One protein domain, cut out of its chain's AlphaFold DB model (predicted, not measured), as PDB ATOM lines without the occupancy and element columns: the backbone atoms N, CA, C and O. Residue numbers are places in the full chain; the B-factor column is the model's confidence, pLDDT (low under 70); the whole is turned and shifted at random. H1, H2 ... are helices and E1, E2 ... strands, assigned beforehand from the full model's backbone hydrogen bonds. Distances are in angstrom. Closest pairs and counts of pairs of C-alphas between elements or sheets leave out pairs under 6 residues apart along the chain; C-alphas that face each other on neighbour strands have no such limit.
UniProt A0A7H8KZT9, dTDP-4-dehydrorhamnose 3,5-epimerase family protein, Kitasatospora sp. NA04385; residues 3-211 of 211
ATOM      1  N   ILE A   3     198.352 157.815 256.575       98.62
ATOM      2  CA  ILE A   3     197.194 158.719 256.539       98.62
ATOM      3  C   ILE A   3     197.010 159.164 255.094       98.62
ATOM      4  O   ILE A   3     197.935 159.710 254.495       98.62
ATOM      5  N   GLN A   4     195.843 158.886 254.521       98.31
ATOM      6  CA  GLN A   4     195.573 159.106 253.102       98.31
ATOM      7  C   GLN A   4     194.245 159.844 252.920       98.31
ATOM      8  O   GLN A   4     193.270 159.483 253.585       98.31
ATOM      9  N   PRO A   5     194.180 160.854 252.034       98.25
ATOM     10  CA  PRO A   5     192.913 161.480 251.682       98.25
ATOM     11  C   PRO A   5     191.997 160.468 250.988       98.25
ATOM     12  O   PRO A   5     192.459 159.518 250.351       98.25
ATOM     13  N   THR A   6     190.694 160.683 251.107       98.44
ATOM     14  CA  THR A   6     189.675 159.874 250.430       98.44
ATOM     15  C   THR A   6     189.101 160.600 249.209       98.44
ATOM     16  O   THR A   6     189.527 161.704 248.875       98.44
ATOM     17  N   ALA A   7     188.120 159.988 248.539       97.25
ATOM     18  CA  ALA A   7     187.358 160.650 247.479       97.25
ATOM     19  C   ALA A   7     186.498 161.820 247.999       97.25
ATOM     20  O   ALA A   7     186.172 162.716 247.226       97.25
ATOM     21  N   VAL A   8     186.158 161.830 249.295       98.56
ATOM     22  CA  VAL A   8     185.519 162.970 249.959       98.56
ATOM     23  C   VAL A   8     186.618 163.919 250.457       98.56
ATOM     24  O   VAL A   8     187.422 163.520 251.310       98.56
ATOM     25  N   PRO A   9     186.688 165.167 249.955       98.19
ATOM     26  CA  PRO A   9     187.686 166.130 250.398       98.19
ATOM     27  C   PRO A   9     187.592 166.375 251.902       98.19
ATOM     28  O   PRO A   9     186.497 166.500 252.449       98.19
ATOM     29  N   ASP A  10     188.748 166.490 252.552       98.19
ATOM     30  CA  ASP A  10     188.891 166.696 253.999       98.19
ATOM     31  C   ASP A  10     188.463 165.495 254.879       98.19
ATOM     32  O   ASP A  10     188.492 165.587 256.107       98.19
ATOM     33  N   ALA A  11     188.167 164.338 254.279       98.75
ATOM     34  CA  ALA A  11     188.097 163.052 254.970       98.75
ATOM     35  C   ALA A  11     189.346 162.209 254.677       98.75
ATOM     36  O   ALA A  11     189.810 162.135 253.534       98.75
ATOM     37  N   TYR A  12     189.883 161.554 255.708       98.81
ATOM     38  CA  TYR A  12     191.128 160.790 255.615       98.81
ATOM     39  C   TYR A  12     190.958 159.404 256.220       98.81
ATOM     40  O   TYR A  12     190.390 159.261 257.299       98.81
ATOM     41  N   ARG A  13     191.518 158.390 255.561       98.75
ATOM     42  CA  ARG A  13     191.676 157.048 256.119       98.75
ATOM     43  C   ARG A  13     193.024 156.952 256.821       98.75
ATOM     44  O   ARG A  13     194.047 157.357 256.270       98.75
ATOM     45  N   ILE A  14     193.021 156.374 258.016       98.69
ATOM     46  CA  ILE A  14     194.207 156.142 258.825       98.69
ATOM     47  C   ILE A  14     194.404 154.640 258.994       98.69
ATOM     48  O   ILE A  14     193.504 153.922 259.425       98.69
ATOM     49  N   THR A  15     195.605 154.171 258.678       98.38
ATOM     50  CA  THR A  15     196.030 152.786 258.879       98.38
ATOM     51  C   THR A  15     197.218 152.774 259.839       98.38
ATOM     52  O   THR A  15     198.306 153.266 259.500       98.38
ATOM     53  N   PRO A  16     197.040 152.260 261.068       97.81
ATOM     54  CA  PRO A  16     198.120 152.210 262.035       97.81
ATOM     55  C   PRO A  16     199.136 151.123 261.671       97.81
ATOM     56  O   PRO A  16     198.890 150.236 260.856       97.81
ATOM     57  N   ARG A  17     200.308 151.173 262.311       97.62
ATOM     58  CA  ARG A  17     201.279 150.076 262.256       97.62
ATOM     59  C   ARG A  17     201.060 149.165 263.457       97.62
ATOM     60  O   ARG A  17     201.375 149.560 264.578       97.62
ATOM     61  N   LEU A  18     200.568 147.959 263.196       97.44
ATOM     62  CA  LEU A  18     200.393 146.924 264.210       97.44
ATOM     63  C   LEU A  18     201.748 146.403 264.715       97.44
ATOM     64  O   LEU A  18     202.717 146.303 263.955       97.44
ATOM     65  N   ARG A  19     201.814 146.095 266.009       97.44
ATOM     66  CA  ARG A  19     202.985 145.550 266.703       97.44
ATOM     67  C   ARG A  19     202.538 144.324 267.505       97.44
ATOM     68  O   ARG A  19     202.233 144.463 268.690       97.44
ATOM     69  N   PRO A  20     202.445 143.149 266.858       97.44
ATOM     70  CA  PRO A  20     202.068 141.921 267.537       97.44
ATOM     71  C   PRO A  20     203.231 141.362 268.364       97.44
ATOM     72  O   PRO A  20     204.388 141.408 267.942       97.44
ATOM     73  N   ASP A  21     202.909 140.797 269.521       97.62
ATOM     74  CA  ASP A  21     203.791 139.952 270.321       97.62
ATOM     75  C   ASP A  21     202.975 138.871 271.060       97.62
ATOM     76  O   ASP A  21     201.774 138.720 270.839       97.62
ATOM     77  N   SER A  22     203.610 138.081 271.931       97.88
ATOM     78  CA  SER A  22     202.941 136.981 272.642       97.88
ATOM     79  C   SER A  22     201.803 137.421 273.578       97.88
ATOM     80  O   SER A  22     201.055 136.571 274.051       97.88
ATOM     81  N   ARG A  23     201.676 138.718 273.882       97.38
ATOM     82  CA  ARG A  23     200.615 139.293 274.724       97.38
ATOM     83  C   ARG A  23     199.399 139.735 273.908       97.38
ATOM     84  O   ARG A  23     198.362 140.026 274.498       97.38
ATOM     85  N   GLY A  24     199.524 139.824 272.583       95.81
ATOM     86  CA  GLY A  24     198.488 140.329 271.686       95.81
ATOM     87  C   GLY A  24     199.046 141.322 270.671       95.81
ATOM     88  O   GLY A  24     200.113 141.114 270.103       95.81
ATOM     89  N   ASN A  25     198.316 142.408 270.421       94.69
ATOM     90  CA  ASN A  25     198.697 143.437 269.456       94.69
ATOM     91  C   ASN A  25     198.622 144.831 270.082       94.69
ATOM     92  O   ASN A  25     197.696 145.134 270.834       94.69
ATOM     93  N   PHE A  26     199.578 145.688 269.738       97.19
ATOM     94  CA  PHE A  26     199.608 147.090 270.137       97.19
ATOM     95  C   PHE A  26     199.761 147.989 268.911       97.19
ATOM     96  O   PHE A  26     200.518 147.681 267.990       97.19
ATOM     97  N   PHE A  27     199.095 149.140 268.917       97.38
ATOM     98  CA  PHE A  27     199.317 150.182 267.926       97.38
ATOM     99  C   PHE A  27     198.941 151.560 268.471       97.38
ATOM    100  O   PHE A  27     198.108 151.707 269.362       97.38
ATOM    101  N   GLU A  28     199.560 152.590 267.905       97.44
ATOM    102  CA  GLU A  28     199.228 153.982 268.189       97.44
ATOM    103  C   GLU A  28     198.041 154.368 267.294       97.44
ATOM    104  O   GLU A  28     198.228 154.617 266.104       97.44
ATOM    105  N   SER A  29     196.819 154.348 267.841       96.56
ATOM    106  CA  SER A  29     195.590 154.602 267.066       96.56
ATOM    107  C   SER A  29     195.495 156.039 266.560       96.56
ATOM    108  O   SER A  29     195.004 156.258 265.464       96.56
ATOM    109  N   TYR A  30     196.005 157.012 267.317       97.75
ATOM    110  CA  TYR A  30     195.997 158.432 266.969       97.75
ATOM    111  C   TYR A  30     197.340 159.069 267.322       97.75
ATOM    112  O   TYR A  30     197.873 158.855 268.413       97.75
ATOM    113  N   LYS A  31     197.867 159.884 266.405       97.06
ATOM    114  CA  LYS A  31     199.038 160.732 266.623       97.06
ATOM    115  C   LYS A  31     198.745 162.143 266.148       97.06
ATOM    116  O   LYS A  31     198.580 162.371 264.953       97.06
ATOM    117  N   ARG A  32     198.716 163.077 267.100       95.50
ATOM    118  CA  ARG A  32     198.384 164.491 266.881       95.50
ATOM    119  C   ARG A  32     199.161 165.104 265.719       95.50
ATOM    120  O   ARG A  32     198.542 165.615 264.793       95.50
ATOM    121  N   ASP A  33     200.485 165.019 265.761       94.88
ATOM    122  CA  ASP A  33     201.339 165.722 264.799       94.88
ATOM    123  C   ASP A  33     201.332 165.043 263.424       94.88
ATOM    124  O   ASP A  33     201.373 165.725 262.404       94.88
ATOM    125  N   GLU A  34     201.203 163.711 263.376       97.50
ATOM    126  CA  GLU A  34     201.060 162.986 262.105       97.50
ATOM    127  C   GLU A  34     199.723 163.318 261.426       97.50
ATOM    128  O   GLU A  34     199.697 163.564 260.219       97.50
ATOM    129  N   LEU A  35     198.624 163.398 262.188       98.06
ATOM    130  CA  LEU A  35     197.340 163.839 261.644       98.06
ATOM    131  C   LEU A  35     197.408 165.293 261.180       98.06
ATOM    132  O   LEU A  35     196.972 165.587 260.071       98.06
ATOM    133  N   ALA A  36     198.006 166.179 261.977       96.94
ATOM    134  CA  ALA A  36     198.148 167.583 261.616       96.94
ATOM    135  C   ALA A  36     199.005 167.793 260.364       96.94
ATOM    136  O   ALA A  36     198.681 168.646 259.542       96.94
ATOM    137  N   ALA A  37     200.051 166.990 260.165       96.62
ATOM    138  CA  ALA A  37     200.835 167.010 258.935       96.62
ATOM    139  C   ALA A  37     200.004 166.620 257.700       96.62
ATOM    140  O   ALA A  37     200.206 167.193 256.630       96.62
ATOM    141  N   ALA A  38     199.057 165.686 257.844       97.31
ATOM    142  CA  ALA A  38     198.199 165.233 256.751       97.31
ATOM    143  C   ALA A  38     197.029 166.191 256.457       97.31
ATOM    144  O   ALA A  38     196.767 166.496 255.296       97.31
ATOM    145  N   THR A  39     196.336 166.688 257.486       96.31
ATOM    146  CA  THR A  39     195.179 167.597 257.341       96.31
ATOM    147  C   THR A  39     195.609 169.054 257.159       96.31
ATOM    148  O   THR A  39     194.911 169.879 256.562       96.31
ATOM    149  N   GLY A  40     196.800 169.383 257.655       95.44
ATOM    150  CA  GLY A  40     197.362 170.719 257.687       95.44
ATOM    151  C   GLY A  40     196.875 171.587 258.842       95.44
ATOM    152  O   GLY A  40     197.020 172.804 258.765       95.44
ATOM    153  N   HIS A  41     196.281 171.006 259.881       95.44
ATOM    154  CA  HIS A  41     195.915 171.719 261.099       95.44
ATOM    155  C   HIS A  41     195.797 170.768 262.293       95.44
ATOM    156  O   HIS A  41     195.643 169.558 262.142       95.44
ATOM    157  N   LEU A  42     195.822 171.318 263.505       95.62
ATOM    158  CA  LEU A  42     195.635 170.520 264.711       95.62
ATOM    159  C   LEU A  42     194.186 170.053 264.850       95.62
ATOM    160  O   LEU A  42     193.252 170.850 264.778       95.62
ATOM    161  N   PHE A  43     194.023 168.771 265.151       97.38
ATOM    162  CA  PHE A  43     192.796 168.218 265.706       97.38
ATOM    163  C   PHE A  43     192.974 168.066 267.218       97.38
ATOM    164  O   PHE A  43     193.861 167.331 267.655       97.38
ATOM    165  N   THR A  44     192.154 168.765 268.005       95.06
ATOM    166  CA  THR A  44     192.208 168.737 269.475       95.06
ATOM    167  C   THR A  44     190.903 168.159 270.018       95.06
ATOM    168  O   THR A  44     189.899 168.871 270.025       95.06
ATOM    169  N   PRO A  45     190.883 166.890 270.461       97.19
ATOM    170  CA  PRO A  45     189.698 166.296 271.063       97.19
ATOM    171  C   PRO A  45     189.228 167.071 272.300       97.19
ATOM    172  O   PRO A  45     190.004 167.282 273.230       97.19
ATOM    173  N   GLN A  46     187.953 167.453 272.329       98.31
ATOM    174  CA  GLN A  46     187.281 168.060 273.487       98.31
ATOM    175  C   GLN A  46     186.235 167.135 274.118       98.31
ATOM    176  O   GLN A  46     185.802 167.361 275.248       98.31
ATOM    177  N   GLN A  47     185.828 166.093 273.395       98.56
ATOM    178  CA  GLN A  47     184.892 165.078 273.861       98.56
ATOM    179  C   GLN A  47     185.262 163.717 273.271       98.56
ATOM    180  O   GLN A  47     185.806 163.633 272.168       98.56
ATOM    181  N   VAL A  48     184.951 162.655 274.014       98.56
ATOM    182  CA  VAL A  48     185.059 161.274 273.546       98.56
ATOM    183  C   VAL A  48     183.723 160.575 273.745       98.56
ATOM    184  O   VAL A  48     183.166 160.624 274.839       98.56
ATOM    185  N   ASN A  49     183.234 159.913 272.702       98.44
ATOM    186  CA  ASN A  49     182.019 159.108 272.757       98.44
ATOM    187  C   ASN A  49     182.343 157.645 272.466       98.44
ATOM    188  O   ASN A  49     183.219 157.347 271.654       98.44
ATOM    189  N   TYR A  50     181.563 156.750 273.065       98.50
ATOM    190  CA  TYR A  50     181.523 155.339 272.705       98.50
ATOM    191  C   TYR A  50     180.086 154.943 272.405       98.50
ATOM    192  O   TYR A  50     179.162 155.383 273.091       98.50
ATOM    193  N   SER A  51     179.892 154.086 271.408       98.38
ATOM    194  CA  SER A  51     178.624 153.378 271.253       98.38
ATOM    195  C   SER A  51     178.887 151.904 271.022       98.38
ATOM    196  O   SER A  51     179.849 151.543 270.349       98.38
ATOM    197  N   THR A  52     178.048 151.064 271.615       98.56
ATOM    198  CA  THR A  52     178.022 149.623 271.370       98.56
ATOM    199  C   THR A  52     176.761 149.299 270.583       98.56
ATOM    200  O   THR A  52     175.693 149.855 270.854       98.56
ATOM    201  N   SER A  53     176.898 148.440 269.585       98.69
ATOM    202  CA  SER A  53     175.857 148.170 268.604       98.69
ATOM    203  C   SER A  53     175.715 146.668 268.376       98.69
ATOM    204  O   SER A  53     176.711 145.958 268.241       98.69
ATOM    205  N   ALA A  54     174.469 146.196 268.319       98.50
ATOM    206  CA  ALA A  54     174.158 144.876 267.781       98.50
ATOM    207  C   ALA A  54     174.409 144.862 266.266       98.50
ATOM    208  O   ALA A  54     174.427 145.925 265.628       98.50
ATOM    209  N   ARG A  55     174.562 143.676 265.676       98.62
ATOM    210  CA  ARG A  55     174.691 143.537 264.222       98.62
ATOM    211  C   ARG A  55     173.512 144.200 263.497       98.62
ATOM    212  O   ARG A  55     172.404 144.249 264.024       98.62
ATOM    213  N   ASN A  56     173.764 144.741 262.304       98.50
ATOM    214  CA  ASN A  56     172.819 145.511 261.481       98.50
ATOM    215  C   ASN A  56     172.345 146.842 262.092       98.50
ATOM    216  O   ASN A  56     171.532 147.533 261.478       98.50
ATOM    217  N   THR A  57     172.857 147.256 263.257       98.75
ATOM    218  CA  THR A  57     172.575 148.600 263.779       98.75
ATOM    219  C   THR A  57     173.210 149.649 262.885       98.75
ATOM    220  O   THR A  57     174.435 149.662 262.732       98.75
ATOM    221  N   LEU A  58     172.387 150.545 262.348       98.69
ATOM    222  CA  LEU A  58     172.808 151.689 261.555       98.69
ATOM    223  C   LEU A  58     172.617 152.961 262.385       98.69
ATOM    224  O   LEU A  58     171.531 153.221 262.901       98.69
ATOM    225  N   ARG A  59     173.684 153.753 262.524       98.62
ATOM    226  CA  ARG A  59     173.629 155.095 263.123       98.62
ATOM    227  C   ARG A  59     174.133 156.107 262.112       98.62
ATOM    228  O   ARG A  59     175.226 155.931 261.574       98.62
ATOM    229  N   GLY A  60     173.372 157.164 261.880       97.25
ATOM    230  CA  GLY A  60     173.714 158.182 260.897       97.25
ATOM    231  C   GLY A  60     172.520 158.548 260.024       97.25
ATOM    232  O   GLY A  60     171.426 158.054 260.262       97.25
ATOM    233  N   LEU A  61     172.712 159.402 259.019       98.56
ATOM    234  CA  LEU A  61     173.948 160.165 258.787       98.56
ATOM    235  C   LEU A  61     173.922 161.453 259.622       98.56
ATOM    236  O   LEU A  61     172.949 162.196 259.581       98.56
ATOM    237  N   HIS A  62     174.982 161.732 260.381       98.50
ATOM    238  CA  HIS A  62     175.015 162.819 261.368       98.50
ATOM    239  C   HIS A  62     176.161 163.792 261.118       98.50
ATOM    240  O   HIS A  62     177.318 163.380 260.967       98.50
ATOM    241  N   GLY A  63     175.865 165.085 261.213       97.75
ATOM    242  CA  GLY A  63     176.854 166.163 261.217       97.75
ATOM    243  C   GLY A  63     176.504 167.255 262.227       97.75
ATOM    244  O   GLY A  63     175.495 167.178 262.929       97.75
ATOM    245  N   VAL A  64     177.367 168.264 262.331       97.88
ATOM    246  CA  VAL A  64     177.145 169.451 263.170       97.88
ATOM    247  C   VAL A  64     177.321 170.677 262.290       97.88
ATOM    248  O   VAL A  64     178.384 170.854 261.692       97.88
ATOM    249  N   ALA A  65     176.274 171.494 262.200       92.56
ATOM    250  CA  ALA A  65     176.294 172.734 261.439       92.56
ATOM    251  C   ALA A  65     177.148 173.802 262.140       92.56
ATOM    252  O   ALA A  65     177.488 173.705 263.326       92.56
ATOM    253  N   PHE A  66     177.523 174.828 261.389       92.31
ATOM    254  CA  PHE A  66     178.316 175.941 261.890       92.31
ATOM    255  C   PHE A  66     177.418 177.040 262.450       92.31
ATOM    256  O   PHE A  66     176.420 177.386 261.818       92.31
ATOM    257  N   PRO A  67     177.810 177.665 263.573       92.06
ATOM    258  CA  PRO A  67     178.762 177.186 264.584       92.06
ATOM    259  C   PRO A  67     178.145 176.099 265.508       92.06
ATOM    260  O   PRO A  67     176.929 176.076 265.689       92.06
ATOM    261  N   PRO A  68     178.955 175.239 266.165       94.06
ATOM    262  CA  PRO A  68     180.419 175.275 266.198       94.06
ATOM    263  C   PRO A  68     181.098 174.391 265.140       94.06
ATOM    264  O   PRO A  68     182.311 174.495 264.973       94.06
ATOM    265  N   GLY A  69     180.354 173.525 264.445       96.50
ATOM    266  CA  GLY A  69     180.939 172.399 263.718       96.50
ATOM    267  C   GLY A  69     181.499 171.320 264.655       96.50
ATOM    268  O   GLY A  69     181.645 171.513 265.866       96.50
ATOM    269  N   GLN A  70     181.787 170.140 264.107       98.31
ATOM    270  CA  GLN A  70     182.461 169.071 264.844       98.31
ATOM    271  C   GLN A  70     183.185 168.113 263.896       98.31
ATOM    272  O   GLN A  70     182.541 167.325 263.205       98.31
ATOM    273  N   ALA A  71     184.516 168.141 263.904       98.62
ATOM    274  CA  ALA A  71     185.328 167.074 263.341       98.62
ATOM    275  C   ALA A  71     185.333 165.862 264.271       98.62
ATOM    276  O   ALA A  71     185.229 165.985 265.498       98.62
ATOM    277  N   LYS A  72     185.502 164.684 263.674       98.88
ATOM    278  CA  LYS A  72     185.540 163.396 264.359       98.88
ATOM    279  C   LYS A  72     186.785 162.614 263.950       98.88
ATOM    280  O   LYS A  72     187.148 162.578 262.779       98.88
ATOM    281  N   TYR A  73     187.398 161.932 264.907       98.88
ATOM    282  CA  TYR A  73     188.318 160.826 264.655       98.88
ATOM    283  C   TYR A  73     187.634 159.536 265.097       98.88
ATOM    284  O   TYR A  73     187.394 159.338 266.292       98.88
ATOM    285  N   VAL A  74     187.281 158.697 264.132       98.81
ATOM    286  CA  VAL A  74     186.410 157.536 264.313       98.81
ATOM    287  C   VAL A  74     187.224 156.257 264.192       98.81
ATOM    288  O   VAL A  74     187.983 156.088 263.242       98.81
ATOM    289  N   SER A  75     187.082 155.348 265.153       98.62
ATOM    290  CA  SER A  75     187.760 154.043 265.144       98.62
ATOM    291  C   SER A  75     186.875 152.956 265.744       98.62
ATOM    292  O   SER A  75     186.025 153.238 266.589       98.62
ATOM    293  N   CYS A  76     187.079 151.707 265.332       98.62
ATOM    294  CA  CYS A  76     186.442 150.549 265.953       98.62
ATOM    295  C   CYS A  76     187.378 149.956 267.013       98.62
ATOM    296  O   CYS A  76     188.530 149.649 266.713       98.62
ATOM    297  N   VAL A  77     186.897 149.801 268.247       98.00
ATOM    298  CA  VAL A  77     187.675 149.237 269.369       98.00
ATOM    299  C   VAL A  77     187.236 147.821 269.745       98.00
ATOM    300  O   VAL A  77     187.932 147.141 270.495       98.00
ATOM    301  N   ARG A  78     186.099 147.356 269.213       98.56
ATOM    302  CA  ARG A  78     185.636 145.965 269.313       98.56
ATOM    303  C   ARG A  78     184.717 145.634 268.145       98.56
ATOM    304  O   ARG A  78     183.874 146.451 267.800       98.56
ATOM    305  N   GLY A  79     184.834 144.435 267.583       98.44
ATOM    306  CA  GLY A  79     184.006 144.017 266.451       98.44
ATOM    307  C   GLY A  79     184.368 144.743 265.154       98.44
ATOM    308  O   GLY A  79     185.513 145.161 264.957       98.44
ATOM    309  N   ARG A  80     183.395 144.847 264.243       98.56
ATOM    310  CA  ARG A  80     183.584 145.404 262.896       98.56
ATOM    311  C   ARG A  80     182.389 146.252 262.487       98.56
ATOM    312  O   ARG A  80     181.245 145.901 262.776       98.56
ATOM    313  N   LEU A  81     182.649 147.335 261.768       98.38
ATOM    314  CA  LEU A  81     181.621 148.204 261.200       98.38
ATOM    315  C   LEU A  81     182.022 148.693 259.808       98.38
ATOM    316  O   LEU A  81     183.210 148.783 259.495       98.38
ATOM    317  N   LEU A  82     181.033 149.012 258.979       98.69
ATOM    318  CA  LEU A  82     181.240 149.796 257.768       98.69
ATOM    319  C   LEU A  82     180.977 151.262 258.100       98.69
ATOM    320  O   LEU A  82     179.833 151.635 258.348       98.69
ATOM    321  N   ASP A  83     182.029 152.065 258.087       98.81
ATOM    322  CA  ASP A  83     181.996 153.513 258.253       98.81
ATOM    323  C   ASP A  83     181.712 154.202 256.920       98.81
ATOM    324  O   ASP A  83     182.198 153.757 255.874       98.81
ATOM    325  N   VAL A  84     180.934 155.281 256.956       98.88
ATOM    326  CA  VAL A  84     180.587 156.092 255.791       98.88
ATOM    327  C   VAL A  84     180.749 157.566 256.121       98.88
ATOM    328  O   VAL A  84     180.219 158.066 257.115       98.88
ATOM    329  N   VAL A  85     181.432 158.272 255.224       98.94
ATOM    330  CA  VAL A  85     181.557 159.730 255.243       98.94
ATOM    331  C   VAL A  85     180.945 160.282 253.971       98.94
ATOM    332  O   VAL A  85     181.222 159.772 252.886       98.94
ATOM    333  N   VAL A  86     180.128 161.324 254.105       98.81
ATOM    334  CA  VAL A  86     179.416 161.964 252.997       98.81
ATOM    335  C   VAL A  86     179.761 163.445 252.951       98.81
ATOM    336  O   VAL A  86     179.740 164.130 253.979       98.81
ATOM    337  N   ASP A  87     180.054 163.948 251.754       98.75
ATOM    338  CA  ASP A  87     180.170 165.382 251.528       98.75
ATOM    339  C   ASP A  87     178.785 166.013 251.396       98.75
ATOM    340  O   ASP A  87     178.084 165.830 250.401       98.75
ATOM    341  N   VAL A  88     178.393 166.771 252.413       98.44
ATOM    342  CA  VAL A  88     177.083 167.426 252.492       98.44
ATOM    343  C   VAL A  88     177.205 168.945 252.436       98.44
ATOM    344  O   VAL A  88     176.273 169.648 252.806       98.44
ATOM    345  N   ARG A  89     178.358 169.467 251.997       98.38
ATOM    346  CA  ARG A  89     178.676 170.900 252.024       98.38
ATOM    347  C   ARG A  89     178.257 171.567 250.711       98.38
ATOM    348  O   ARG A  89     178.918 171.327 249.693       98.38
ATOM    349  N   PRO A  90     177.200 172.399 250.674       98.12
ATOM    350  CA  PRO A  90     176.776 173.046 249.437       98.12
ATOM    351  C   PRO A  90     177.923 173.835 248.794       98.12
ATOM    352  O   PRO A  90     178.653 174.549 249.482       98.12
ATOM    353  N   GLY A  91     178.098 173.678 247.480       97.75
ATOM    354  CA  GLY A  91     179.215 174.263 246.726       97.75
ATOM    355  C   GLY A  91     180.476 173.392 246.657       97.75
ATOM    356  O   GLY A  91     181.385 173.719 245.896       97.75
ATOM    357  N   SER A  92     180.539 172.269 247.384       98.31
ATOM    358  CA  SER A  92     181.651 171.323 247.258       98.31
ATOM    359  C   SER A  92     181.680 170.687 245.861       98.31
ATOM    360  O   SER A  92     180.633 170.257 245.370       98.31
ATOM    361  N   PRO A  93     182.864 170.519 245.237       97.38
ATOM    362  CA  PRO A  93     182.991 169.761 243.992       97.38
ATOM    363  C   PRO A  93     182.649 168.270 244.152       97.38
ATOM    364  O   PRO A  93     182.455 167.587 243.150       97.38
ATOM    365  N   ALA A  94     182.585 167.761 245.387       98.00
ATOM    366  CA  ALA A  94     182.226 166.379 245.700       98.00
ATOM    367  C   ALA A  94     180.854 166.261 246.391       98.00
ATOM    368  O   ALA A  94     180.558 165.216 246.965       98.00
ATOM    369  N   TYR A  95     180.017 167.306 246.364       98.31
ATOM    370  CA  TYR A  95     178.717 167.316 247.043       98.31
ATOM    371  C   TYR A  95     177.856 166.088 246.697       98.31
ATOM    372  O   TYR A  95     177.711 165.731 245.529       98.31
ATOM    373  N   GLY A  96     177.304 165.435 247.723       97.88
ATOM    374  CA  GLY A  96     176.522 164.200 247.608       97.88
ATOM    375  C   GLY A  96     177.361 162.926 247.445       97.88
ATOM    376  O   GLY A  96     176.823 161.823 247.511       97.88
ATOM    377  N   THR A  97     178.681 163.042 247.273       98.31
ATOM    378  CA  THR A  97     179.577 161.880 247.183       98.31
ATOM    379  C   THR A  97     179.846 161.311 248.568       98.31
ATOM    380  O   THR A  97     179.974 162.043 249.552       98.31
ATOM    381  N   HIS A  98     180.000 159.991 248.635       98.75
ATOM    382  CA  HIS A  98     180.378 159.288 249.847       98.75
ATOM    383  C   HIS A  98     181.620 158.417 249.640       98.75
ATOM    384  O   HIS A  98     181.954 158.007 248.528       98.75
ATOM    385  N   VAL A  99     182.288 158.094 250.741       98.56
ATOM    386  CA  VAL A  99     183.311 157.048 250.807       98.56
ATOM    387  C   VAL A  99     182.965 156.090 251.935       98.56
ATOM    388  O   VAL A  99     182.419 156.501 252.958       98.56
ATOM    389  N   THR A 100     183.290 154.812 251.754       98.56
ATOM    390  CA  THR A 100     183.102 153.786 252.779       98.56
ATOM    391  C   THR A 100     184.443 153.214 253.232       98.56
ATOM    392  O   THR A 100     185.389 153.111 252.448       98.56
ATOM    393  N   THR A 101     184.556 152.865 254.513       98.50
ATOM    394  CA  THR A 101     185.742 152.215 255.086       98.50
ATOM    395  C   THR A 101     185.308 151.166 256.100       98.50
ATOM    396  O   THR A 101     184.543 151.458 257.010       98.50
ATOM    397  N   VAL A 102     185.810 149.936 255.988       98.50
ATOM    398  CA  VAL A 102     185.616 148.945 257.056       98.50
ATOM    399  C   VAL A 102     186.536 149.298 258.219       98.50
ATOM    400  O   VAL A 102     187.756 149.346 258.045       98.50
ATOM    401  N   LEU A 103     185.961 149.537 259.398       98.69
ATOM    402  CA  LEU A 103     186.714 149.679 260.641       98.69
ATOM    403  C   LEU A 103     186.618 148.368 261.410       98.69
ATOM    404  O   LEU A 103     185.545 147.951 261.850       98.69
ATOM    405  N   ASP A 104     187.765 147.723 261.557       98.12
ATOM    406  CA  ASP A 104     187.935 146.459 262.257       98.12
ATOM    407  C   ASP A 104     188.855 146.685 263.455       98.12
ATOM    408  O   ASP A 104     189.956 147.223 263.303       98.12
ATOM    409  N   ALA A 105     188.417 146.267 264.642       97.69
ATOM    410  CA  ALA A 105     189.215 146.373 265.858       97.69
ATOM    411  C   ALA A 105     190.552 145.611 265.766       97.69
ATOM    412  O   ALA A 105     191.520 145.996 266.421       97.69
ATOM    413  N   ALA A 106     190.631 144.559 264.942       96.81
ATOM    414  CA  ALA A 106     191.864 143.813 264.708       96.81
ATOM    415  C   ALA A 106     192.873 144.586 263.841       96.81
ATOM    416  O   ALA A 106     194.083 144.472 264.055       96.81
ATOM    417  N   GLU A 107     192.391 145.383 262.883       96.94
ATOM    418  CA  GLU A 107     193.235 146.169 261.972       96.94
ATOM    419  C   GLU A 107     193.555 147.568 262.514       96.94
ATOM    420  O   GLU A 107     194.561 148.169 262.138       96.94
ATOM    421  N   GLY A 108     192.699 148.100 263.389       97.31
ATOM    422  CA  GLY A 108     192.856 149.428 263.977       97.31
ATOM    423  C   GLY A 108     192.653 150.581 262.990       97.31
ATOM    424  O   GLY A 108     193.027 151.712 263.301       97.31
ATOM    425  N   THR A 109     192.097 150.310 261.803       98.31
ATOM    426  CA  THR A 109     191.775 151.344 260.810       98.31
ATOM    427  C   THR A 109     190.843 152.386 261.431       98.31
ATOM    428  O   THR A 109     189.892 152.050 262.143       98.31
ATOM    429  N   ALA A 110     191.119 153.655 261.145       98.75
ATOM    430  CA  ALA A 110     190.346 154.795 261.610       98.75
ATOM    431  C   ALA A 110     190.054 155.760 260.456       98.75
ATOM    432  O   ALA A 110     190.672 155.686 259.390       98.75
ATOM    433  N   VAL A 111     189.112 156.671 260.675       98.88
ATOM    434  CA  VAL A 111     188.731 157.712 259.720       98.88
ATOM    435  C   VAL A 111     188.709 159.057 260.433       98.88
ATOM    436  O   VAL A 111     188.117 159.199 261.501       98.88
ATOM    437  N   TYR A 112     189.359 160.052 259.839       98.88
ATOM    438  CA  TYR A 112     189.176 161.445 260.216       98.88
ATOM    439  C   TYR A 112     188.101 162.060 259.326       98.88
ATOM    440  O   TYR A 112     188.176 161.973 258.100       98.88
ATOM    441  N   VAL A 113     187.127 162.695 259.965       98.81
ATOM    442  CA  VAL A 113     185.997 163.380 259.349       98.81
ATOM    443  C   VAL A 113     186.092 164.839 259.763       98.81
ATOM    444  O   VAL A 113     185.875 165.146 260.934       98.81
ATOM    445  N   ALA A 114     186.454 165.729 258.842       98.50
ATOM    446  CA  ALA A 114     186.472 167.159 259.127       98.50
ATOM    447  C   ALA A 114     185.060 167.711 259.396       98.50
ATOM    448  O   ALA A 114     184.046 167.065 259.118       98.50
ATOM    449  N   GLU A 115     185.004 168.919 259.944       98.38
ATOM    450  CA  GLU A 115     183.766 169.655 260.152       98.38
ATOM    451  C   GLU A 115     182.877 169.762 258.875       98.38
ATOM    452  O   GLU A 115     183.319 169.628 257.737       98.38
ATOM    453  N   GLY A 116     181.565 169.958 259.026       97.62
ATOM    454  CA  GLY A 116     180.653 170.123 257.878       97.62
ATOM    455  C   GLY A 116     180.416 168.874 257.009       97.62
ATOM    456  O   GLY A 116     179.530 168.898 256.161       97.62
ATOM    457  N   LEU A 117     181.143 167.774 257.219       98.69
ATOM    458  CA  LEU A 117     180.836 166.464 256.640       98.69
ATOM    459  C   LEU A 117     179.770 165.733 257.471       98.69
ATOM    460  O   LEU A 117     179.613 165.982 258.672       98.69
ATOM    461  N   ALA A 118     179.064 164.791 256.845       98.69
ATOM    462  CA  ALA A 118     178.172 163.869 257.545       98.69
ATOM    463  C   ALA A 118     178.827 162.493 257.698       98.69
ATOM    464  O   ALA A 118     179.594 162.046 256.847       98.69
ATOM    465  N   HIS A 119     178.514 161.819 258.801       98.81
ATOM    466  CA  HIS A 119     179.108 160.541 259.180       98.81
ATOM    467  C   HIS A 119     178.034 159.547 259.617       98.81
ATOM    468  O   HIS A 119     177.091 159.919 260.314       98.81
ATOM    469  N   GLY A 120     178.194 158.282 259.253       98.62
ATOM    470  CA  GLY A 120     177.398 157.194 259.800       98.62
ATOM    471  C   GLY A 120     178.096 155.855 259.654       98.62
ATOM    472  O   GLY A 120     179.186 155.760 259.096       98.62
ATOM    473  N   PHE A 121     177.470 154.806 260.170       98.81
ATOM    474  CA  PHE A 121     177.979 153.451 260.026       98.81
ATOM    475  C   PHE A 121     176.882 152.402 260.165       98.81
ATOM    476  O   PHE A 121     175.838 152.668 260.763       98.81
ATOM    477  N   VAL A 122     177.183 151.186 259.706       98.75
ATOM    478  CA  VAL A 122     176.446 149.967 260.059       98.75
ATOM    479  C   VAL A 122     177.363 148.968 260.769       98.75
ATOM    480  O   VAL A 122     178.493 148.724 260.341       98.75
ATOM    481  N   ALA A 123     176.898 148.403 261.882       98.75
ATOM    482  CA  ALA A 123     177.610 147.361 262.616       98.75
ATOM    483  C   ALA A 123     177.538 146.019 261.871       98.75
ATOM    484  O   ALA A 123     176.454 145.512 261.583       98.75
ATOM    485  N   LEU A 124     178.698 145.422 261.591       98.56
ATOM    486  CA  LEU A 124     178.818 144.159 260.850       98.56
ATOM    487  C   LEU A 124     178.877 142.936 261.776       98.56
ATOM    488  O   LEU A 124     178.671 141.807 261.330       98.56
ATOM    489  N   THR A 125     179.155 143.159 263.060       98.56
ATOM    490  CA  THR A 125     179.181 142.144 264.117       98.56
ATOM    491  C   THR A 125     178.325 142.590 265.292       98.56
ATOM    492  O   THR A 125     178.118 143.787 265.493       98.56
ATOM    493  N   ASP A 126     177.895 141.635 266.112       98.00
ATOM    494  CA  ASP A 126     177.384 141.956 267.441       98.00
ATOM    495  C   ASP A 126     178.479 142.560 268.317       98.00
ATOM    496  O   ASP A 126     179.674 142.336 268.100       98.00
ATOM    497  N   ASP A 127     178.047 143.351 269.296       97.56
ATOM    498  CA  ASP A 127     178.915 144.016 270.266       97.56
ATOM    499  C   ASP A 127     180.000 144.908 269.622       97.56
ATOM    500  O   ASP A 127     181.064 145.157 270.205       97.56
ATOM    501  N   ALA A 128     179.728 145.411 268.410       98.69
ATOM    502  CA  ALA A 128     180.606 146.342 267.719       98.69
ATOM    503  C   ALA A 128     180.670 147.652 268.515       98.69
ATOM    504  O   ALA A 128     179.645 148.304 268.733       98.69
ATOM    505  N   CYS A 129     181.867 148.030 268.961       98.75
ATOM    506  CA  CYS A 129     182.103 149.225 269.754       98.75
ATOM    507  C   CYS A 129     182.945 150.223 268.968       98.75
ATOM    508  O   CYS A 129     184.092 149.954 268.605       98.75
ATOM    509  N   ILE A 130     182.366 151.391 268.735       98.62
ATOM    510  CA  ILE A 130     182.977 152.509 268.023       98.62
ATOM    511  C   ILE A 130     183.391 153.587 269.025       98.62
ATOM    512  O   ILE A 130     182.673 153.860 269.987       98.62
ATOM    513  N   SER A 131     184.549 154.193 268.782       98.75
ATOM    514  CA  SER A 131     185.099 155.322 269.525       98.75
ATOM    515  C   SER A 131     185.137 156.555 268.631       98.75
ATOM    516  O   SER A 131     185.644 156.493 267.509       98.75
ATOM    517  N   TYR A 132     184.678 157.684 269.166       98.31
ATOM    518  CA  TYR A 132     184.736 158.992 268.522       98.31
ATOM    519  C   TYR A 132     185.549 159.931 269.392       98.31
ATOM    520  O   TYR A 132     185.152 160.201 270.522       98.31
ATOM    521  N   LEU A 133     186.642 160.470 268.870       98.75
ATOM    522  CA  LEU A 133     187.199 161.712 269.400       98.75
ATOM    523  C   LEU A 133     186.516 162.860 268.649       98.75
ATOM    524  O   LEU A 133     186.459 162.807 267.424       98.75
ATOM    525  N   CYS A 134     186.024 163.884 269.341       98.75
ATOM    526  CA  CYS A 134     185.303 165.011 268.738       98.75
ATOM    527  C   CYS A 134     186.030 166.338 269.001       98.75
ATOM    528  O   CYS A 134     186.473 166.567 270.128       98.75
ATOM    529  N   SER A 135     186.128 167.226 268.001       98.38
ATOM    530  CA  SER A 135     186.794 168.539 268.147       98.38
ATOM    531  C   SER A 135     186.021 169.530 269.021       98.38
ATOM    532  O   SER A 135     186.605 170.482 269.533       98.38
ATOM    533  N   THR A 136     184.727 169.293 269.230       97.75
ATOM    534  CA  THR A 136     183.837 170.114 270.058       97.75
ATOM    535  C   THR A 136     183.005 169.234 270.986       97.75
ATOM    536  O   THR A 136     182.798 168.047 270.721       97.75
ATOM    537  N   GLN A 137     182.527 169.812 272.087       97.75
ATOM    538  CA  GLN A 137     181.542 169.158 272.946       97.75
ATOM    539  C   GLN A 137     180.169 169.101 272.266       97.75
ATOM    540  O   GLN A 137     179.868 169.872 271.355       97.75
ATOM    541  N   PHE A 138     179.320 168.186 272.722       95.38
ATOM    542  CA  PHE A 138     177.930 168.123 272.296       95.38
ATOM    543  C   PHE A 138     177.190 169.408 272.682       95.38
ATOM    544  O   PHE A 138     177.054 169.727 273.863       95.38
ATOM    545  N   VAL A 139     176.667 170.108 271.676       94.62
ATOM    546  CA  VAL A 139     175.795 171.271 271.860       94.62
ATOM    547  C   VAL A 139     174.406 170.922 271.322       94.62
ATOM    548  O   VAL A 139     174.255 170.745 270.106       94.62
ATOM    549  N   PRO A 140     173.379 170.807 272.185       92.38
ATOM    550  CA  PRO A 140     172.015 170.533 271.747       92.38
ATOM    551  C   PRO A 140     171.548 171.502 270.651       92.38
ATOM    552  O   PRO A 140     171.791 172.702 270.735       92.38
ATOM    553  N   GLY A 141     170.876 170.979 269.624       91.31
ATOM    554  CA  GLY A 141     170.303 171.781 268.532       91.31
ATOM    555  C   GLY A 141     171.268 172.177 267.407       91.31
ATOM    556  O   GLY A 141     170.820 172.752 266.425       91.31
ATOM    557  N   THR A 142     172.561 171.851 267.509       94.06
ATOM    558  CA  THR A 142     173.555 172.133 266.445       94.06
ATOM    559  C   THR A 142     173.780 170.956 265.490       94.06
ATOM    560  O   THR A 142     174.392 171.106 264.433       94.06
ATOM    561  N   GLN A 143     173.293 169.771 265.863       95.75
ATOM    562  CA  GLN A 143     173.360 168.573 265.036       95.75
ATOM    563  C   GLN A 143     172.284 168.594 263.956       95.75
ATOM    564  O   GLN A 143     171.150 168.994 264.215       95.75
ATOM    565  N   PHE A 144     172.635 168.078 262.785       97.31
ATOM    566  CA  PHE A 144     171.673 167.705 261.759       97.31
ATOM    567  C   PHE A 144     171.782 166.211 261.467       97.31
ATOM    568  O   PHE A 144     172.849 165.602 261.602       97.31
ATOM    569  N   ASP A 145     170.662 165.645 261.035       97.88
ATOM    570  CA  ASP A 145     170.523 164.241 260.682       97.88
ATOM    571  C   ASP A 145     170.008 164.152 259.248       97.88
ATOM    572  O   ASP A 145     169.107 164.902 258.864       97.88
ATOM    573  N   ILE A 146     170.579 163.243 258.468       98.56
ATOM    574  CA  ILE A 146     170.161 162.931 257.103       98.56
ATOM    575  C   ILE A 146     169.706 161.482 257.075       98.56
ATOM    576  O   ILE A 146     170.347 160.618 257.677       98.56
ATOM    577  N   GLN A 147     168.626 161.224 256.343       97.94
ATOM    578  CA  GLN A 147     168.126 159.877 256.117       97.94
ATOM    579  C   GLN A 147     169.239 158.976 255.520       97.94
ATOM    580  O   GLN A 147     169.725 159.253 254.423       97.94
ATOM    581  N   PRO A 148     169.657 157.888 256.199       97.56
ATOM    582  CA  PRO A 148     170.654 156.931 255.695       97.56
ATOM    583  C   PRO A 148     170.432 156.370 254.290       97.56
ATOM    584  O   PRO A 148     171.388 156.166 253.546       97.56
ATOM    585  N   PHE A 149     169.183 156.078 253.960       97.31
ATOM    586  CA  PHE A 149     168.667 155.521 252.716       97.31
ATOM    587  C   PHE A 149     168.151 156.609 251.769       97.31
ATOM    588  O   PHE A 149     167.327 156.323 250.901       97.31
ATOM    589  N   ASP A 150     168.607 157.856 251.923       97.81
ATOM    590  CA  ASP A 150     168.365 158.895 250.927       97.81
ATOM    591  C   ASP A 150     168.830 158.403 249.537       97.81
ATOM    592  O   ASP A 150     170.024 158.127 249.349       97.81
ATOM    593  N   PRO A 151     167.913 158.270 248.556       95.75
ATOM    594  CA  PRO A 151     168.248 157.737 247.242       95.75
ATOM    595  C   PRO A 151     169.233 158.620 246.468       95.75
ATOM    596  O   PRO A 151     169.914 158.103 245.586       95.75
ATOM    597  N   GLU A 152     169.351 159.915 246.789       94.88
ATOM    598  CA  GLU A 152     170.341 160.798 246.155       94.88
ATOM    599  C   GLU A 152     171.771 160.485 246.612       94.88
ATOM    600  O   GLU A 152     172.714 160.655 245.840       94.88
ATOM    601  N   LEU A 153     171.943 159.994 247.844       97.75
ATOM    602  CA  LEU A 153     173.251 159.607 248.376       97.75
ATOM    603  C   LEU A 153     173.670 158.201 247.947       97.75
ATOM    604  O   LEU A 153     174.869 157.917 247.873       97.75
ATOM    605  N   ALA A 154     172.687 157.326 247.695       96.25
ATOM    606  CA  ALA A 154     172.862 155.960 247.204       96.25
ATOM    607  C   ALA A 154     173.950 155.164 247.956       96.25
ATOM    608  O   ALA A 154     174.717 154.402 247.359       96.25
ATOM    609  N   VAL A 155     174.044 155.357 249.277       97.81
ATOM    610  CA  VAL A 155     175.018 154.643 250.107       97.81
ATOM    611  C   VAL A 155     174.684 153.145 250.074       97.81
ATOM    612  O   VAL A 155     173.535 152.772 250.316       97.81
ATOM    613  N   PRO A 156     175.649 152.253 249.787       96.25
ATOM    614  CA  PRO A 156     175.367 150.854 249.467       96.25
ATOM    615  C   PRO A 156     175.134 149.980 250.714       96.25
ATOM    616  O   PRO A 156     175.705 148.894 250.814       96.25
ATOM    617  N   TRP A 157     174.313 150.430 251.669       97.25
ATOM    618  CA  TRP A 157     174.054 149.738 252.941       97.25
ATOM    619  C   TRP A 157     173.587 148.295 252.755       97.25
ATOM    620  O   TRP A 157     174.063 147.401 253.448       97.25
ATOM    621  N   GLU A 158     172.717 148.055 251.772       95.00
ATOM    622  CA  GLU A 158     172.139 146.739 251.464       95.00
ATOM    623  C   GLU A 158     173.195 145.665 251.180       95.00
ATOM    624  O   GLU A 158     172.967 144.488 251.432       95.00
ATOM    625  N   ARG A 159     174.384 146.052 250.697       96.00
ATOM    626  CA  ARG A 159     175.483 145.105 250.435       96.00
ATOM    627  C   ARG A 159     176.175 144.609 251.707       96.00
ATOM    628  O   ARG A 159     176.974 143.680 251.633       96.00
ATOM    629  N   TRP A 160     175.925 145.266 252.835       96.94
ATOM    630  CA  TRP A 160     176.604 145.041 254.113       96.94
ATOM    631  C   TRP A 160     175.658 144.617 255.235       96.94
ATOM    632  O   TRP A 160     176.121 144.153 256.277       96.94
ATOM    633  N   LEU A 161     174.353 144.775 255.022       96.19
ATOM    634  CA  LEU A 161     173.307 144.297 255.911       96.19
ATOM    635  C   LEU A 161     173.066 142.800 255.700       96.19
ATOM    636  O   LEU A 161     173.089 142.300 254.578       96.19
ATOM    637  N   ASP A 162     172.797 142.095 256.795       94.62
ATOM    638  CA  ASP A 162     172.337 140.705 256.783       94.62
ATOM    639  C   ASP A 162     170.962 140.633 257.452       94.62
ATOM    640  O   ASP A 162     170.834 140.253 258.618       94.62
ATOM    641  N   GLY A 163     169.949 141.132 256.739       94.75
ATOM    642  CA  GLY A 163     168.585 141.322 257.231       94.75
ATOM    643  C   GLY A 163     168.209 142.795 257.410       94.75
ATOM    644  O   GLY A 163     168.853 143.690 256.864       94.75
ATOM    645  N   GLU A 164     167.143 143.035 258.174       95.56
ATOM    646  CA  GLU A 164     166.610 144.381 258.396       95.56
ATOM    647  C   GLU A 164     167.585 145.255 259.208       95.56
ATOM    648  O   GLU A 164     168.149 144.790 260.210       95.56
ATOM    649  N   PRO A 165     167.784 146.524 258.815       97.31
ATOM    650  CA  PRO A 165     168.604 147.452 259.574       97.31
ATOM    651  C   PRO A 165     167.916 147.838 260.888       97.31
ATOM    652  O   PRO A 165     166.710 148.073 260.944       97.31
ATOM    653  N   LEU A 166     168.702 147.973 261.955       98.31
ATOM    654  CA  LEU A 166     168.222 148.487 263.237       98.31
ATOM    655  C   LEU A 166     168.565 149.977 263.326       98.31
ATOM    656  O   LEU A 166     169.734 150.336 263.470       98.31
ATOM    657  N   LEU A 167     167.554 150.841 263.239       97.75
ATOM    658  CA  LEU A 167     167.709 152.296 263.315       97.75
ATOM    659  C   LEU A 167     166.987 152.869 264.527       97.75
ATOM    660  O   LEU A 167     166.044 152.281 265.056       97.75
ATOM    661  N   SER A 168     167.403 154.064 264.938       97.75
ATOM    662  CA  SER A 168     166.596 154.869 265.846       97.75
ATOM    663  C   SER A 168     165.401 155.491 265.112       97.75
ATOM    664  O   SER A 168     165.473 155.779 263.916       97.75
ATOM    665  N   ASP A 169     164.326 155.798 265.845       97.12
ATOM    666  CA  ASP A 169     163.192 156.566 265.307       97.12
ATOM    667  C   ASP A 169     163.625 157.920 264.726       97.12
ATOM    668  O   ASP A 169     162.995 158.431 263.798       97.12
ATOM    669  N   LYS A 170     164.686 158.509 265.295       95.88
ATOM    670  CA  LYS A 170     165.262 159.784 264.863       95.88
ATOM    671  C   LYS A 170     165.891 159.655 263.476       95.88
ATOM    672  O   LYS A 170     165.578 160.458 262.605       95.88
ATOM    673  N   ASP A 171     166.713 158.628 263.267       97.56
ATOM    674  CA  ASP A 171     167.395 158.385 261.988       97.56
ATOM    675  C   ASP A 171     166.399 157.971 260.899       97.56
ATOM    676  O   ASP A 171     166.492 158.422 259.759       97.56
ATOM    677  N   LEU A 172     165.389 157.170 261.260       95.69
ATOM    678  CA  LEU A 172     164.342 156.744 260.330       95.69
ATOM    679  C   LEU A 172     163.551 157.936 259.767       95.69
ATOM    680  O   LEU A 172     163.209 157.937 258.585       95.69
ATOM    681  N   LYS A 173     163.270 158.939 260.609       97.00
ATOM    682  CA  LYS A 173     162.475 160.136 260.279       97.00
ATOM    683  C   LYS A 173     163.324 161.335 259.842       97.00
ATOM    684  O   LYS A 173     162.776 162.428 259.685       97.00
ATOM    685  N   ALA A 174     164.636 161.164 259.694       98.12
ATOM    686  CA  ALA A 174     165.520 162.244 259.288       98.12
ATOM    687  C   ALA A 174     165.160 162.756 257.873       98.12
ATOM    688  O   ALA A 174     164.742 161.969 257.021       98.12
ATOM    689  N   PRO A 175     165.297 164.068 257.610       98.12
ATOM    690  CA  PRO A 175     165.068 164.641 256.285       98.12
ATOM    691  C   PRO A 175     166.098 164.147 255.258       98.12
ATOM    692  O   PRO A 175     167.180 163.674 255.611       98.12
ATOM    693  N   THR A 176     165.783 164.303 253.973       98.50
ATOM    694  CA  THR A 176     166.759 164.071 252.895       98.50
ATOM    695  C   THR A 176     167.811 165.181 252.852       98.50
ATOM    696  O   THR A 176     167.593 166.294 253.349       98.50
ATOM    697  N   LEU A 177     168.947 164.916 252.205       98.25
ATOM    698  CA  LEU A 177     169.993 165.903 251.958       98.25
ATOM    699  C   LEU A 177     169.427 167.126 251.219       98.25
ATOM    700  O   LEU A 177     169.661 168.264 251.629       98.25
ATOM    701  N   ALA A 178     168.626 166.900 250.173       97.94
ATOM    702  CA  ALA A 178     167.982 167.968 249.412       97.94
ATOM    703  C   ALA A 178     167.055 168.839 250.277       97.94
ATOM    704  O   ALA A 178     166.973 170.056 250.094       97.94
ATOM    705  N   GLU A 179     166.343 168.242 251.233       98.19
ATOM    706  CA  GLU A 179     165.485 168.978 252.156       98.19
ATOM    707  C   GLU A 179     166.292 169.838 253.135       98.19
ATOM    708  O   GLU A 179     165.947 171.006 253.328       98.19
ATOM    709  N   LEU A 180     167.386 169.314 253.697       97.69
ATOM    710  CA  LEU A 180     168.289 170.105 254.541       97.69
ATOM    711  C   LEU A 180     168.941 171.260 253.777       97.69
ATOM    712  O   LEU A 180     169.028 172.369 254.310       97.69
ATOM    713  N   ALA A 181     169.345 171.023 252.526       96.69
ATOM    714  CA  ALA A 181     169.909 172.053 251.664       96.69
ATOM    715  C   ALA A 181     168.900 173.182 251.403       96.69
ATOM    716  O   ALA A 181     169.225 174.352 251.590       96.69
ATOM    717  N   ARG A 182     167.641 172.851 251.071       97.44
ATOM    718  CA  ARG A 182     166.568 173.852 250.894       97.44
ATOM    719  C   ARG A 182     166.267 174.645 252.164       97.44
ATOM    720  O   ARG A 182     165.870 175.803 252.073       97.44
ATOM    721  N   ARG A 183     166.427 174.029 253.337       96.81
ATOM    722  CA  ARG A 183     166.235 174.681 254.640       96.81
ATOM    723  C   ARG A 183     167.416 175.558 255.065       96.81
ATOM    724  O   ARG A 183     167.285 176.264 256.057       96.81
ATOM    725  N   GLY A 184     168.549 175.502 254.359       95.81
ATOM    726  CA  GLY A 184     169.760 176.237 254.729       95.81
ATOM    727  C   GLY A 184     170.395 175.748 256.035       95.81
ATOM    728  O   GLY A 184     171.003 176.538 256.746       95.81
ATOM    729  N   VAL A 185     170.217 174.467 256.385       96.12
ATOM    730  CA  VAL A 185     170.772 173.878 257.624       96.12
ATOM    731  C   VAL A 185     172.250 173.502 257.466       96.12
ATOM    732  O   VAL A 185     173.002 173.509 258.437       96.12
ATOM    733  N   LEU A 186     172.661 173.137 256.250       97.00
ATOM    734  CA  LEU A 186     174.002 172.635 255.955       97.00
ATOM    735  C   LEU A 186     175.007 173.785 255.864       97.00
ATOM    736  O   LEU A 186     174.718 174.816 255.259       97.00
ATOM    737  N   SER A 187     176.205 173.576 256.404       96.06
ATOM    738  CA  SER A 187     177.307 174.535 256.290       96.06
ATOM    739  C   SER A 187     177.891 174.546 254.883       96.06
ATOM    740  O   SER A 187     178.148 173.487 254.302       96.06
ATOM    741  N   GLY A 188     178.111 175.745 254.344       97.00
ATOM    742  CA  GLY A 188     178.660 175.930 253.005       97.00
ATOM    743  C   GLY A 188     180.081 175.380 252.890       97.00
ATOM    744  O   GLY A 188     180.846 175.373 253.858       97.00
ATOM    745  N   TYR A 189     180.464 174.930 251.695       97.94
ATOM    746  CA  TYR A 189     181.823 174.446 251.455       97.94
ATOM    747  C   TYR A 189     182.862 175.536 251.733       97.94
ATOM    748  O   TYR A 189     183.811 175.283 252.470       97.94
ATOM    749  N   ASP A 190     182.637 176.758 251.247       97.50
ATOM    750  CA  ASP A 190     183.551 177.884 251.467       97.50
ATOM    751  C   ASP A 190     183.676 178.251 252.955       97.50
ATOM    752  O   ASP A 190     184.790 178.436 253.443       97.50
ATOM    753  N   GLU A 191     182.578 178.220 253.721       97.00
ATOM    754  CA  GLU A 191     182.601 178.432 255.180       97.00
ATOM    755  C   GLU A 191     183.476 177.384 255.892       97.00
ATOM    756  O   GLU A 191     184.258 177.702 256.795       97.00
ATOM    757  N   CYS A 192     183.390 176.120 255.460       96.94
ATOM    758  CA  CYS A 192     184.260 175.046 255.945       96.94
ATOM    759  C   CYS A 192     185.728 175.308 255.583       96.94
ATOM    760  O   CYS A 192     186.611 175.160 256.430       96.94
ATOM    761  N   ARG A 193     186.008 175.736 254.347       96.81
ATOM    762  CA  ARG A 193     187.373 176.050 253.897       96.81
ATOM    763  C   ARG A 193     187.983 177.200 254.696       96.81
ATOM    764  O   ARG A 193     189.131 177.083 255.124       96.81
ATOM    765  N   GLU A 194     187.222 178.255 254.968       96.88
ATOM    766  CA  GLU A 194     187.667 179.382 255.794       96.88
ATOM    767  C   GLU A 194     188.041 178.948 257.219       96.88
ATOM    768  O   GLU A 194     189.070 179.385 257.755       96.88
ATOM    769  N   LEU A 195     187.249 178.054 257.827       95.88
ATOM    770  CA  LEU A 195     187.573 177.444 259.118       95.88
ATOM    771  C   LEU A 195     188.909 176.689 259.052       95.88
ATOM    772  O   LEU A 195     189.787 176.938 259.882       95.88
ATOM    773  N   TYR A 196     189.093 175.812 258.065       96.06
ATOM    774  CA  TYR A 196     190.311 174.998 257.944       96.06
ATOM    775  C   TYR A 196     191.553 175.837 257.681       96.06
ATOM    776  O   TYR A 196     192.633 175.554 258.204       96.06
ATOM    777  N   GLU A 197     191.426 176.894 256.887       96.56
ATOM    778  CA  GLU A 197     192.515 177.836 256.671       96.56
ATOM    779  C   GLU A 197     192.879 178.599 257.939       96.56
ATOM    780  O   GLU A 197     194.064 178.801 258.216       96.56
ATOM    781  N   ARG A 198     191.884 179.009 258.735       96.25
ATOM    782  CA  ARG A 198     192.133 179.640 260.034       96.25
ATOM    783  C   ARG A 198     192.881 178.686 260.965       96.25
ATOM    784  O   ARG A 198     193.939 179.064 261.465       96.25
ATOM    785  N   GLN A 199     192.413 177.447 261.109       95.38
ATOM    786  CA  GLN A 199     193.076 176.422 261.926       95.38
ATOM    787  C   GLN A 199     194.511 176.130 261.439       95.38
ATOM    788  O   GLN A 199     195.433 175.976 262.241       95.38
ATOM    789  N   ARG A 200     194.736 176.112 260.117       95.81
ATOM    790  CA  ARG A 200     196.067 175.951 259.506       95.81
ATOM    791  C   ARG A 200     197.000 177.109 259.850       95.81
ATOM    792  O   ARG A 200     198.150 176.875 260.225       95.81
ATOM    793  N   ARG A 201     196.518 178.353 259.756       96.31
ATOM    794  CA  ARG A 201     197.283 179.549 260.151       96.31
ATOM    795  C   ARG A 201     197.640 179.510 261.639       96.31
ATOM    796  O   ARG A 201     198.785 179.787 261.989       96.31
ATOM    797  N   GLU A 202     196.698 179.130 262.499       94.75
ATOM    798  CA  GLU A 202     196.921 178.995 263.943       94.75
ATOM    799  C   GLU A 202     197.985 177.939 264.263       94.75
ATOM    800  O   GLU A 202     198.912 178.215 265.027       94.75
ATOM    801  N   TRP A 203     197.916 176.760 263.639       93.44
ATOM    802  CA  TRP A 203     198.925 175.716 263.827       93.44
ATOM    803  C   TRP A 203     200.317 176.176 263.376       93.44
ATOM    804  O   TRP A 203     201.280 176.049 264.130       93.44
ATOM    805  N   GLN A 204     200.432 176.804 262.202       92.19
ATOM    806  CA  GLN A 204     201.711 177.337 261.714       92.19
ATOM    807  C   GLN A 204     202.311 178.397 262.647       92.19
ATOM    808  O   GLN A 204     203.533 178.492 262.773       92.19
ATOM    809  N   GLN A 205     201.479 179.213 263.298       92.00
ATOM    810  CA  GLN A 205     201.946 180.168 264.302       92.00
ATOM    811  C   GLN A 205     202.428 179.467 265.576       92.00
ATOM    812  O   GLN A 205     203.435 179.887 266.143       92.00
ATOM    813  N   GLN A 206     201.747 178.403 266.015       88.88
ATOM    814  CA  GLN A 206     202.184 177.597 267.159       88.88
ATOM    815  C   GLN A 206     203.534 176.919 266.887       88.88
ATOM    816  O   GLN A 206     204.433 177.033 267.715       88.88
ATOM    817  N   GLU A 207     203.715 176.318 265.709       88.38
ATOM    818  CA  GLU A 207     204.979 175.695 265.282       88.38
ATOM    819  C   GLU A 207     206.151 176.684 265.296       88.38
ATOM    820  O   GLU A 207     207.240 176.366 265.766       88.38
ATOM    821  N   ARG A 208     205.936 177.916 264.812       87.06
ATOM    822  CA  ARG A 208     206.977 178.960 264.807       87.06
ATOM    823  C   ARG A 208     207.387 179.412 266.205       87.06
ATOM    824  O   ARG A 208     208.511 179.858 266.361       87.06
ATOM    825  N   ARG A 209     206.491 179.342 267.195       86.88
ATOM    826  CA  ARG A 209     206.786 179.734 268.587       86.88
ATOM    827  C   ARG A 209     207.559 178.665 269.361       86.88
ATOM    828  O   ARG A 209     208.090 178.974 270.419       86.88
ATOM    829  N   GLN A 210     207.562 177.424 268.877       76.88
ATOM    830  CA  GLN A 210     208.226 176.287 269.523       76.88
ATOM    831  C   GLN A 210     209.639 176.021 268.975       76.88
ATOM    832  O   GLN A 210     210.320 175.127 269.472       76.88
ATOM    833  N   ARG A 211     210.068 176.778 267.959       70.06
ATOM    834  CA  ARG A 211     211.417 176.758 267.378       70.06
ATOM    835  C   ARG A 211     212.218 177.955 267.863       70.06
ATOM    836  O   ARG A 211     213.440 177.781 268.036       70.06
TER     837      ARG A 211
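AT A GLANCE: This is residues 3 to 211 of the 211 residues of the protein "dTDP-4-dehydrorhamnose 3,5-epimerase family protein" of Kitasatospora sp. NA04385 (UniProt A0A7H8KZT9). The domain is a sandwich of two strongly twisted sheets face to face, wound as a jelly roll. The small hairpin of E3 and E4 lies far out from this core, and the long helix H4 runs off to one side as an arm, while H1 packs on one sheet and H2 only grazes the other. The printed part has 209 residues, in the order E1 E2 E3 E4 H1 E5 E6 E7 E8 E9 E10 E11 E12 E13 H2 H3 H4, mixed in class. The sheets, E1 E2 E10 E7 E12 E5 and E9 E8 E11 E6 E13, are antiparallel throughout. The whole is compact, with a radius of gyration of the C-alphas of 17.0 A, and spans 56 by 54 by 29 A, only just flat.

HOW THE PARTS SIT: E1, residues 3 to 5, and E2, residues 11 to 15, form a hairpin, with N 4 and O 13 2.9 A apart. E3, residues 19 to 21, and E4, residues 24 to 26, form another, with N 19 and O 26 2.8 A apart. H1, residues 32 to 39, is on the six-strand sheet at a height of 9.0 A, over E2, and runs slantwise at 42 degrees to it on the local plane. In the jelly roll, one long hairpin wound over both sheets, four antiparallel pairs nest: E5, residues 47 to 53, with E12, residues 128 to 134; E6, residues 58 to 64, with E11, residues 118 to 123; E7, residues 72 to 78, with E10, residues 110 to 113; and E8, residues 80 to 86, with E9, residues 98 to 104. Their backbones come within hydrogen-bond range at N 49 and O 132, 2.9 A; N 62 and O 119, 2.8 A; N 74 and O 111, 2.8 A; and N 83 and O 101, 2.8 A. The facing parts of the sheets are 8.4 A centre to centre, their planes 11 degrees apart. E13, residues 143 to 145, is an edge strand beside E6, with N 144 and O 63 3.0 A apart. H2, residues 169 to 172, only grazes that sheet; the closest C-alphas of H2 and E6 are those of Asp 171 and Gly 60, 6.4 A apart. H3, residues 177 to 182, is only just not on it, with 4 pairs of C-alphas within 10 A. H4, residues 189 to 209, is only just apart from H1, at 8.5 A. In H1, H3 and H4 every O i to N i+4 pair is within hydrogen-bond range; H2 is too short for one.

IN THESE COORDINATES: E1 begins at C-alpha 3 (197.194, 158.719, 256.539). E5 measures 19.9 A, E8 19.7 A and E9 19.4 A from first to last C-alpha. H4 measures 30.7 A and ends at C-alpha 209 (206.786, 179.734, 268.587).

THE WHOLE: The C-alphas farthest apart, those of Gly 163 and Arg 211, are 56.5 A apart. The printed part has no cut. The long links are E8 to E9, 11 residues, and E13 to H2, 23 residues. The mean pLDDT of the printed part is 97.0, and no printed residue is under 70.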